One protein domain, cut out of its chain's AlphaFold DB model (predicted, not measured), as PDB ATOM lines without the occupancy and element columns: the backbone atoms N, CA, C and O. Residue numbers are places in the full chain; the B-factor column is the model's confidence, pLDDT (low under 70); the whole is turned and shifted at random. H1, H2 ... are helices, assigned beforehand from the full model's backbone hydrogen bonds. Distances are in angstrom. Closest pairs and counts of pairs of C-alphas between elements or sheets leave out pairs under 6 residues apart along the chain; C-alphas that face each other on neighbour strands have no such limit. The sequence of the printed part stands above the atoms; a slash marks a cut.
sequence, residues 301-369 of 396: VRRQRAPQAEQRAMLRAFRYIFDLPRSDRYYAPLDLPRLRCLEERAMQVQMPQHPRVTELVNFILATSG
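Overview. This is residues 301 to 369 of the 396 residues of the protein "Hypothetical protein" of Chrysotila carterae (UniProt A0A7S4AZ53). Two long helices, H1 and H3, run the same way and nearly side by side, meeting near where H3 begins, and the short helix H2 fits between their later parts, so that the three centres make a triangle. The long link from H1 to H2, residues 322 to 341, swings out in a wide loop past H1, on the side away from H3, before it folds back to H2. The printed part has 69 residues with three named helices, in the order H1, H2, H3, and no named strand; its class is all helix. It is compact, with a radius of gyration of the C-alphas of 11.9 A, and spans 32 by 30 by 16 A, an outline that is only just flat.

Arrangement. H1, residues 308 to 321, touches H3, residues 355 to 368, at a shallow tilt of 22 degrees, and they run the same way. Their closest C-alphas are those of Met 314 and Val 357, 5.6 A apart; of H3, residues 356 to 357 alone touch H1. H2, residues 342 to 348, touches H3 with the C-alphas of Ala 346 and Val 361 closest, at 5.5 A. H2 and H3 run opposite ways at a steep tilt of 42 degrees and form a helical hairpin, two successive helices that touch and run opposite ways. H1 touches H2 with residues 320 to 321 alone, and the closest C-alphas are those of Ile 321 and Arg 345, 5.1 A apart. H1 and H2 run opposite ways at a steep tilt of 47 degrees. The helix packing is mostly crossed, only just, with 1 of the 3 touching pairs at a shallow tilt. In H1, H2 and H3 every O i to N i+4 pair is within hydrogen-bond range.

Along the chain. H1 runs from C-alpha 308 at (-7.668, 22.404, -47.941) to C-alpha 321 at (-8.338, 13.529, -30.095), a length of 19.9 A. H3 begins at Pro 355 and ends with C-alpha 368 at (-1.065, 2.743, -27.017), a length of 20.2 A. H2 runs from Leu 342 to Gln 348, with 10.2 A from its first to its last C-alpha.

Size, cuts and confidence. The C-alphas of Arg 329 and Gly 369 are the two farthest apart, at 34.7 A. The printed part has no cut. The link from H1 to H2 is long, with 20 residues, and that from H2 to H3 is short, with 6. The mean pLDDT of the printed part is 88.4, and residues 326 to 330 and 368 to 369 are under 70.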
ATOM      1  N   VAL A 301       2.481  20.376 -43.786       93.50
ATOM      2  CA  VAL A 301       1.308  19.866 -44.521       93.50
ATOM      3  C   VAL A 301       1.025  20.689 -45.790       93.50
ATOM      4  O   VAL A 301       0.763  20.128 -46.855       93.50
ATOM      5  N   ARG A 302       1.134  22.024 -45.721       93.56
ATOM      6  CA  ARG A 302       0.958  22.922 -46.879       93.56
ATOM      7  C   ARG A 302       2.065  22.773 -47.921       93.56
ATOM      8  O   ARG A 302       1.767  22.794 -49.111       93.56
ATOM      9  N   ARG A 303       3.324  22.591 -47.503       91.75
ATOM     10  CA  ARG A 303       4.454  22.341 -48.421       91.75
ATOM     11  C   ARG A 303       4.287  21.036 -49.198       91.75
ATOM     12  O   ARG A 303       4.663  20.976 -50.361       91.75
ATOM     13  N   GLN A 304       3.639  20.039 -48.597       91.38
ATOM     14  CA  GLN A 304       3.239  18.801 -49.271       91.38
ATOM     15  C   GLN A 304       1.979  18.947 -50.147       91.38
ATOM     16  O   GLN A 304       1.448  17.945 -50.620       91.38
ATOM     17  N   ARG A 305       1.473  20.173 -50.350       92.94
ATOM     18  CA  ARG A 305       0.310  20.487 -51.198       92.94
ATOM     19  C   ARG A 305      -0.964  19.717 -50.817       92.94
ATOM     20  O   ARG A 305      -1.790  19.426 -51.676       92.94
ATOM     21  N   ALA A 306      -1.149  19.414 -49.529       93.25
ATOM     22  CA  ALA A 306      -2.360  18.750 -49.051       93.25
ATOM     23  C   ALA A 306      -3.620  19.590 -49.365       93.25
ATOM     24  O   ALA A 306      -3.595  20.810 -49.143       93.25
ATOM     25  N   PRO A 307      -4.734  18.984 -49.820       95.75
ATOM     26  CA  PRO A 307      -5.980  19.699 -50.079       95.75
ATOM     27  C   PRO A 307      -6.472  20.474 -48.854       95.75
ATOM     28  O   PRO A 307      -6.322  20.021 -47.717       95.75
ATOM     29  N   GLN A 308      -7.131  21.621 -49.062       93.62
ATOM     30  CA  GLN A 308      -7.668  22.404 -47.941       93.62
ATOM     31  C   GLN A 308      -8.618  21.579 -47.061       93.62
ATOM     32  O   GLN A 308      -8.580  21.719 -45.844       93.62
ATOM     33  N   ALA A 309      -9.436  20.700 -47.649       94.50
ATOM     34  CA  ALA A 309     -10.332  19.826 -46.892       94.50
ATOM     35  C   ALA A 309      -9.570  18.936 -45.894       94.50
ATOM     36  O   ALA A 309      -9.940  18.875 -44.724       94.50
ATOM     37  N   GLU A 310      -8.457  18.335 -46.321       95.12
ATOM     38  CA  GLU A 310      -7.612  17.502 -45.463       95.12
ATOM     39  C   GLU A 310      -6.898  18.334 -44.390       95.12
ATOM     40  O   GLU A 310      -6.891  17.958 -43.221       95.12
ATOM     41  N   GLN A 311      -6.378  19.515 -44.746       93.62
ATOM     42  CA  GLN A 311      -5.791  20.452 -43.778       93.62
ATOM     43  C   GLN A 311      -6.770  20.791 -42.643       93.62
ATOM     44  O   GLN A 311      -6.402  20.792 -41.467       93.62
ATOM     45  N   ARG A 312      -8.036  21.061 -42.992       92.81
ATOM     46  CA  ARG A 312      -9.104  21.316 -42.017       92.81
ATOM     47  C   ARG A 312      -9.394  20.064 -41.193       92.81
ATOM     48  O   ARG A 312      -9.481  20.160 -39.972       92.81
ATOM     49  N   ALA A 313      -9.510  18.903 -41.835       94.75
ATOM     50  CA  ALA A 313      -9.761  17.630 -41.166       94.75
ATOM     51  C   ALA A 313      -8.681  17.301 -40.122       94.75
ATOM     52  O   ALA A 313      -9.026  16.985 -38.987       94.75
ATOM     53  N   MET A 314      -7.398  17.485 -40.450       94.75
ATOM     54  CA  MET A 314      -6.283  17.283 -39.518       94.75
ATOM     55  C   MET A 314      -6.401  18.149 -38.263       94.75
ATOM     56  O   MET A 314      -6.278  17.643 -37.149       94.75
ATOM     57  N   LEU A 315      -6.686  19.446 -38.420       92.88
ATOM     58  CA  LEU A 315      -6.835  20.359 -37.283       92.88
ATOM     59  C   LEU A 315      -8.043  19.999 -36.411       92.88
ATOM     60  O   LEU A 315      -7.944  20.030 -35.183       92.88
ATOM     61  N   ARG A 316      -9.178  19.640 -37.020       93.31
ATOM     62  CA  ARG A 316     -10.385  19.232 -36.282       93.31
ATOM     63  C   ARG A 316     -10.181  17.907 -35.545       93.31
ATOM     64  O   ARG A 316     -10.560  17.811 -34.378       93.31
ATOM     65  N   ALA A 317      -9.554  16.927 -36.200       94.88
ATOM     66  CA  ALA A 317      -9.215  15.628 -35.625       94.88
ATOM     67  C   ALA A 317      -8.244  15.776 -34.451       94.88
ATOM     68  O   ALA A 317      -8.543  15.304 -33.361       94.88
ATOM     69  N   PHE A 318      -7.144  16.516 -34.627       93.94
ATOM     70  CA  PHE A 318      -6.189  16.819 -33.557       93.94
ATOM     71  C   PHE A 318      -6.884  17.401 -32.321       93.94
ATOM     72  O   PHE A 318      -6.705  16.919 -31.204       93.94
ATOM     73  N   ARG A 319      -7.734  18.411 -32.521       91.69
ATOM     74  CA  ARG A 319      -8.431  19.080 -31.417       91.69
ATOM     75  C   ARG A 319      -9.405  18.160 -30.694       91.69
ATOM     76  O   ARG A 319      -9.509  18.252 -29.477       91.69
ATOM     77  N   TYR A 320     -10.089  17.281 -31.420       93.50
ATOM     78  CA  TYR A 320     -10.965  16.280 -30.819       93.50
ATOM     79  C   TYR A 320     -10.168  15.207 -30.057       93.50
ATOM     80  O   TYR A 320     -10.418  14.982 -28.876       93.50
ATOM     81  N   ILE A 321      -9.150  14.608 -30.682       93.81
ATOM     82  CA  ILE A 321      -8.338  13.529 -30.095       93.81
ATOM     83  C   ILE A 321      -7.660  13.973 -28.796       93.81
ATOM     84  O   ILE A 321      -7.654  13.231 -27.813       93.81
ATOM     85  N   PHE A 322      -7.135  15.195 -28.744       91.94
ATOM     86  CA  PHE A 322      -6.474  15.724 -27.549       91.94
ATOM     87  C   PHE A 322      -7.412  16.491 -26.599       91.94
ATOM     88  O   PHE A 322      -6.923  17.099 -25.654       91.94
ATOM     89  N   ASP A 323      -8.731  16.441 -26.829       89.75
ATOM     90  CA  ASP A 323      -9.774  17.133 -26.046       89.75
ATOM     91  C   ASP A 323      -9.448  18.613 -25.779       89.75
ATOM     92  O   ASP A 323      -9.510  19.130 -24.663       89.75
ATOM     93  N   LEU A 324      -9.045  19.315 -26.838       86.25
ATOM     94  CA  LEU A 324      -8.676  20.719 -26.740       86.25
ATOM     95  C   LEU A 324      -9.937  21.597 -26.679       86.25
ATOM     96  O   LEU A 324     -10.863  21.407 -27.478       86.25
ATOM     97  N   PRO A 325      -9.981  22.608 -25.786       73.12
ATOM     98  CA  PRO A 325     -11.154  23.459 -25.608       73.12
ATOM     99  C   PRO A 325     -11.502  24.172 -26.912       73.12
ATOM    100  O   PRO A 325     -10.597  24.537 -27.668       73.12
ATOM    101  N   ARG A 326     -12.801  24.386 -27.176       65.06
ATOM    102  CA  ARG A 326     -13.276  25.161 -28.335       65.06
ATOM    103  C   ARG A 326     -12.539  26.504 -28.356       65.06
ATOM    104  O   ARG A 326     -12.556  27.232 -27.374       65.06
ATOM    105  N   SER A 327     -11.818  26.768 -29.443       61.69
ATOM    106  CA  SER A 327     -11.211  28.067 -29.685       61.69
ATOM    107  C   SER A 327     -12.138  28.823 -30.617       61.69
ATOM    108  O   SER A 327     -12.588  28.272 -31.622       61.69
ATOM    109  N   ASP A 328     -12.395  30.086 -30.299       52.75
ATOM    110  CA  ASP A 328     -13.342  30.923 -31.044       52.75
ATOM    111  C   ASP A 328     -12.884  31.232 -32.474       52.75
ATOM    112  O   ASP A 328     -13.592  31.917 -33.204       52.75
ATOM    113  N   ARG A 329     -11.675  30.803 -32.876       55.62
ATOM    114  CA  ARG A 329     -10.995  31.447 -34.000       55.62
ATOM    115  C   ARG A 329     -10.961  30.705 -35.323       55.62
ATOM    116  O   ARG A 329     -11.238  31.394 -36.284       55.62
ATOM    117  N   TYR A 330     -10.692  29.400 -35.467       59.06
ATOM    118  CA  TYR A 330     -10.599  28.873 -36.853       59.06
ATOM    119  C   TYR A 330     -11.035  27.425 -37.117       59.06
ATOM    120  O   TYR A 330     -11.463  27.166 -38.235       59.06
ATOM    121  N   TYR A 331     -11.030  26.494 -36.151       72.50
ATOM    122  CA  TYR A 331     -11.533  25.125 -36.385       72.50
ATOM    123  C   TYR A 331     -12.107  24.496 -35.111       72.50
ATOM    124  O   TYR A 331     -11.370  24.164 -34.180       72.50
ATOM    125  N   ALA A 332     -13.426  24.306 -35.059       81.50
ATOM    126  CA  ALA A 332     -14.063  23.561 -33.974       81.50
ATOM    127  C   ALA A 332     -13.624  22.080 -34.005       81.50
ATOM    128  O   ALA A 332     -13.422  21.544 -35.100       81.50
ATOM    129  N   PRO A 333     -13.488  21.403 -32.846       85.38
ATOM    130  CA  PRO A 333     -13.302  19.953 -32.808       85.38
ATOM    131  C   PRO A 333     -14.349  19.219 -33.659       85.38
ATOM    132  O   PRO A 333     -15.402  19.774 -33.995       85.38
ATOM    133  N   LEU A 334     -14.058  17.974 -34.033       89.31
ATOM    134  CA  LEU A 334     -15.072  17.106 -34.633       89.31
ATOM    135  C   LEU A 334     -16.283  16.993 -33.700       89.31
ATOM    136  O   LEU A 334     -16.128  16.964 -32.478       89.31
ATOM    137  N   ASP A 335     -17.472  16.972 -34.296       89.69
ATOM    138  CA  ASP A 335     -18.723  16.810 -33.561       89.69
ATOM    139  C   ASP A 335     -18.953  15.317 -33.316       89.69
ATOM    140  O   ASP A 335     -19.626  14.628 -34.075       89.69
ATOM    141  N   LEU A 336     -18.229  14.803 -32.327       91.19
ATOM    142  CA  LEU A 336     -18.174  13.398 -31.946       91.19
ATOM    143  C   LEU A 336     -18.314  13.291 -30.418       91.19
ATOM    144  O   LEU A 336     -18.005  14.257 -29.706       91.19
ATOM    145  N   PRO A 337     -18.736  12.132 -29.881       90.88
ATOM    146  CA  PRO A 337     -18.898  11.944 -28.442       90.88
ATOM    147  C   PRO A 337     -17.628  12.295 -27.658       90.88
ATOM    148  O   PRO A 337     -16.518  11.915 -28.037       90.88
ATOM    149  N   ARG A 338     -17.769  13.005 -26.535       86.81
ATOM    150  CA  ARG A 338     -16.645  13.282 -25.628       86.81
ATOM    151  C   ARG A 338     -16.322  12.045 -24.795       86.81
ATOM    152  O   ARG A 338     -16.981  11.776 -23.795       86.81
ATOM    153  N   LEU A 339     -15.293  11.314 -25.207       89.69
ATOM    154  CA  LEU A 339     -14.763  10.149 -24.494       89.69
ATOM    155  C   LEU A 339     -13.576  10.563 -23.616       89.69
ATOM    156  O   LEU A 339     -12.900  11.549 -23.917       89.69
ATOM    157  N   ARG A 340     -13.322   9.844 -22.516       82.69
ATOM    158  CA  ARG A 340     -12.250  10.197 -21.563       82.69
ATOM    159  C   ARG A 340     -10.873   9.800 -22.089       82.69
ATOM    160  O   ARG A 340      -9.913  10.557 -21.934       82.69
ATOM    161  N   CYS A 341     -10.790   8.636 -22.722       88.06
ATOM    162  CA  CYS A 341      -9.546   8.061 -23.200       88.06
ATOM    163  C   CYS A 341      -9.127   8.676 -24.546       88.06
ATOM    164  O   CYS A 341      -9.967   8.976 -25.395       88.06
ATOM    165  N   LEU A 342      -7.823   8.882 -24.748       90.88
ATOM    166  CA  LEU A 342      -7.301   9.472 -25.986       90.88
ATOM    167  C   LEU A 342      -7.482   8.509 -27.165       90.88
ATOM    168  O   LEU A 342      -7.843   8.922 -28.262       90.88
ATOM    169  N   GLU A 343      -7.268   7.228 -26.905       90.31
ATOM    170  CA  GLU A 343      -7.366   6.111 -27.832       90.31
ATOM    171  C   GLU A 343      -8.804   5.926 -28.308       90.31
ATOM    172  O   GLU A 343      -9.050   5.830 -29.506       90.31
ATOM    173  N   GLU A 344      -9.763   5.970 -27.382       91.31
ATOM    174  CA  GLU A 344     -11.188   5.914 -27.710       91.31
ATOM    175  C   GLU A 344     -11.583   7.074 -28.629       91.31
ATOM    176  O   GLU A 344     -12.257   6.855 -29.632       91.31
ATOM    177  N   ARG A 345     -11.119   8.302 -28.345       94.06
ATOM    178  CA  ARG A 345     -11.343   9.444 -29.247       94.06
ATOM    179  C   ARG A 345     -10.670   9.225 -30.602       94.06
ATOM    180  O   ARG A 345     -11.284   9.500 -31.623       94.06
ATOM    181  N   ALA A 346      -9.451   8.694 -30.653       93.56
ATOM    182  CA  ALA A 346      -8.801   8.372 -31.924       93.56
ATOM    183  C   ALA A 346      -9.614   7.358 -32.754       93.56
ATOM    184  O   ALA A 346      -9.774   7.568 -33.953       93.56
ATOM    185  N   MET A 347     -10.208   6.333 -32.129       93.50
ATOM    186  CA  MET A 347     -11.057   5.339 -32.810       93.50
ATOM    187  C   MET A 347     -12.342   5.929 -33.416       93.50
ATOM    188  O   MET A 347     -12.839   5.406 -34.412       93.50
ATOM    189  N   GLN A 348     -12.880   7.014 -32.847       95.12
ATOM    190  CA  GLN A 348     -14.057   7.698 -33.406       95.12
ATOM    191  C   GLN A 348     -13.730   8.495 -34.680       95.12
ATOM    192  O   GLN A 348     -14.628   8.830 -35.453       95.12
ATOM    193  N   VAL A 349     -12.458   8.835 -34.918       95.12
ATOM    194  CA  VAL A 349     -12.053   9.612 -36.095       95.12
ATOM    195  C   VAL A 349     -11.916   8.689 -37.305       95.12
ATOM    196  O   VAL A 349     -10.846   8.155 -37.587       95.12
ATOM    197  N   GLN A 350     -13.005   8.539 -38.058       92.44
ATOM    198  CA  GLN A 350     -13.042   7.767 -39.302       92.44
ATOM    199  C   GLN A 350     -13.101   8.705 -40.513       92.44
ATOM    200  O   GLN A 350     -14.148   9.258 -40.844       92.44
ATOM    201  N   MET A 351     -11.953   8.925 -41.158       92.12
ATOM    202  CA  MET A 351     -11.820   9.815 -42.322       92.12
ATOM    203  C   MET A 351     -10.914   9.202 -43.405       92.12
ATOM    204  O   MET A 351      -9.850   9.754 -43.690       92.12
ATOM    205  N   PRO A 352     -11.301   8.067 -44.021       91.12
ATOM    206  CA  PRO A 352     -10.452   7.339 -44.974       91.12
ATOM    207  C   PRO A 352     -10.042   8.168 -46.202       91.12
ATOM    208  O   PRO A 352      -8.976   7.948 -46.766       91.12
ATOM    209  N   GLN A 353     -10.839   9.171 -46.581       94.44
ATOM    210  CA  GLN A 353     -10.541  10.125 -47.654       94.44
ATOM    211  C   GLN A 353      -9.410  11.119 -47.320       94.44
ATOM    212  O   GLN A 353      -9.008  11.917 -48.168       94.44
ATOM    213  N   HIS A 354      -8.925  11.128 -46.076       96.44
ATOM    214  CA  HIS A 354      -7.894  12.033 -45.577       96.44
ATOM    215  C   HIS A 354      -6.696  11.223 -45.057       96.44
ATOM    216  O   HIS A 354      -6.625  10.935 -43.860       96.44
ATOM    217  N   PRO A 355      -5.739  10.848 -45.928       95.88
ATOM    218  CA  PRO A 355      -4.679   9.898 -45.589       95.88
ATOM    219  C   PRO A 355      -3.838  10.315 -44.377       95.88
ATOM    220  O   PRO A 355      -3.514   9.467 -43.549       95.88
ATOM    221  N   ARG A 356      -3.550  11.611 -44.192       96.00
ATOM    222  CA  ARG A 356      -2.782  12.085 -43.024       96.00
ATOM    223  C   ARG A 356      -3.555  11.994 -41.712       96.00
ATOM    224  O   ARG A 356      -2.953  11.857 -40.651       96.00
ATOM    225  N   VAL A 357      -4.886  12.080 -41.765       96.94
ATOM    226  CA  VAL A 357      -5.737  11.860 -40.586       96.94
ATOM    227  C   VAL A 357      -5.708  10.381 -40.213       96.94
ATOM    228  O   VAL A 357      -5.515  10.056 -39.044       96.94
ATOM    229  N   THR A 358      -5.817   9.492 -41.201       96.69
ATOM    230  CA  THR A 358      -5.695   8.042 -41.000       96.69
ATOM    231  C   THR A 358      -4.330   7.667 -40.426       96.69
ATOM    232  O   THR A 358      -4.255   6.904 -39.467       96.69
ATOM    233  N   GLU A 359      -3.246   8.243 -40.947       96.44
ATOM    234  CA  GLU A 359      -1.893   8.029 -40.427       96.44
ATOM    235  C   GLU A 359      -1.756   8.476 -38.964       96.44
ATOM    236  O   GLU A 359      -1.239   7.726 -38.135       96.44
ATOM    237  N   LEU A 360      -2.267   9.666 -38.628       96.25
ATOM    238  CA  LEU A 360      -2.293  10.177 -37.258       96.25
ATOM    239  C   LEU A 360      -3.019   9.213 -36.307       96.25
ATOM    240  O   LEU A 360      -2.493   8.892 -35.239       96.25
ATOM    241  N   VAL A 361      -4.213   8.752 -36.687       96.19
ATOM    242  CA  VAL A 361      -5.014   7.815 -35.884       96.19
ATOM    243  C   VAL A 361      -4.272   6.490 -35.718       96.19
ATOM    244  O   VAL A 361      -4.086   6.033 -34.591       96.19
ATOM    245  N   ASN A 362      -3.769   5.913 -36.809       95.19
ATOM    246  CA  ASN A 362      -3.038   4.647 -36.783       95.19
ATOM    247  C   ASN A 362      -1.784   4.724 -35.909       95.19
ATOM    248  O   ASN A 362      -1.509   3.795 -35.152       95.19
ATOM    249  N   PHE A 363      -1.040   5.832 -35.969       95.00
ATOM    250  CA  PHE A 363       0.129   6.040 -35.120       95.00
ATOM    251  C   PHE A 363      -0.246   6.028 -33.637       95.00
ATOM    252  O   PHE A 363       0.388   5.331 -32.848       95.00
ATOM    253  N   ILE A 364      -1.296   6.765 -33.264       94.00
ATOM    254  CA  ILE A 364      -1.779   6.837 -31.883       94.00
ATOM    255  C   ILE A 364      -2.188   5.449 -31.385       94.00
ATOM    256  O   ILE A 364      -1.705   5.008 -30.343       94.00
ATOM    257  N   LEU A 365      -3.012   4.735 -32.154       91.81
ATOM    258  CA  LEU A 365      -3.487   3.401 -31.784       91.81
ATOM    259  C   LEU A 365      -2.338   2.383 -31.693       91.81
ATOM    260  O   LEU A 365      -2.322   1.547 -30.790       91.81
ATOM    261  N   ALA A 366      -1.339   2.481 -32.575       88.19
ATOM    262  CA  ALA A 366      -0.157   1.623 -32.539       88.19
ATOM    263  C   ALA A 366       0.755   1.900 -31.332       88.19
ATOM    264  O   ALA A 366       1.432   0.990 -30.849       88.19
ATOM    265  N   THR A 367       0.800   3.142 -30.844       81.44
ATOM    266  CA  THR A 367       1.604   3.516 -29.671       81.44
ATOM    267  C   THR A 367       0.966   3.058 -28.365       81.44
ATOM    268  O   THR A 367       1.679   2.595 -27.477       81.44
ATOM    269  N   SER A 368      -0.360   3.088 -28.258       64.88
ATOM    270  CA  SER A 368      -1.065   2.743 -27.017       64.88
ATOM    271  C   SER A 368      -1.161   1.238 -26.727       64.88
ATOM    272  O   SER A 368      -1.484   0.854 -25.606       64.88
ATOM    273  N   GLY A 369      -0.849   0.376 -27.703       56.19
ATOM    274  CA  GLY A 369      -0.939  -1.086 -27.578       56.19
ATOM    275  C   GLY A 369       0.371  -1.828 -27.276       56.19
ATOM    276  O   GLY A 369       0.358  -3.054 -27.208       56.19
TER     277      GLY A 369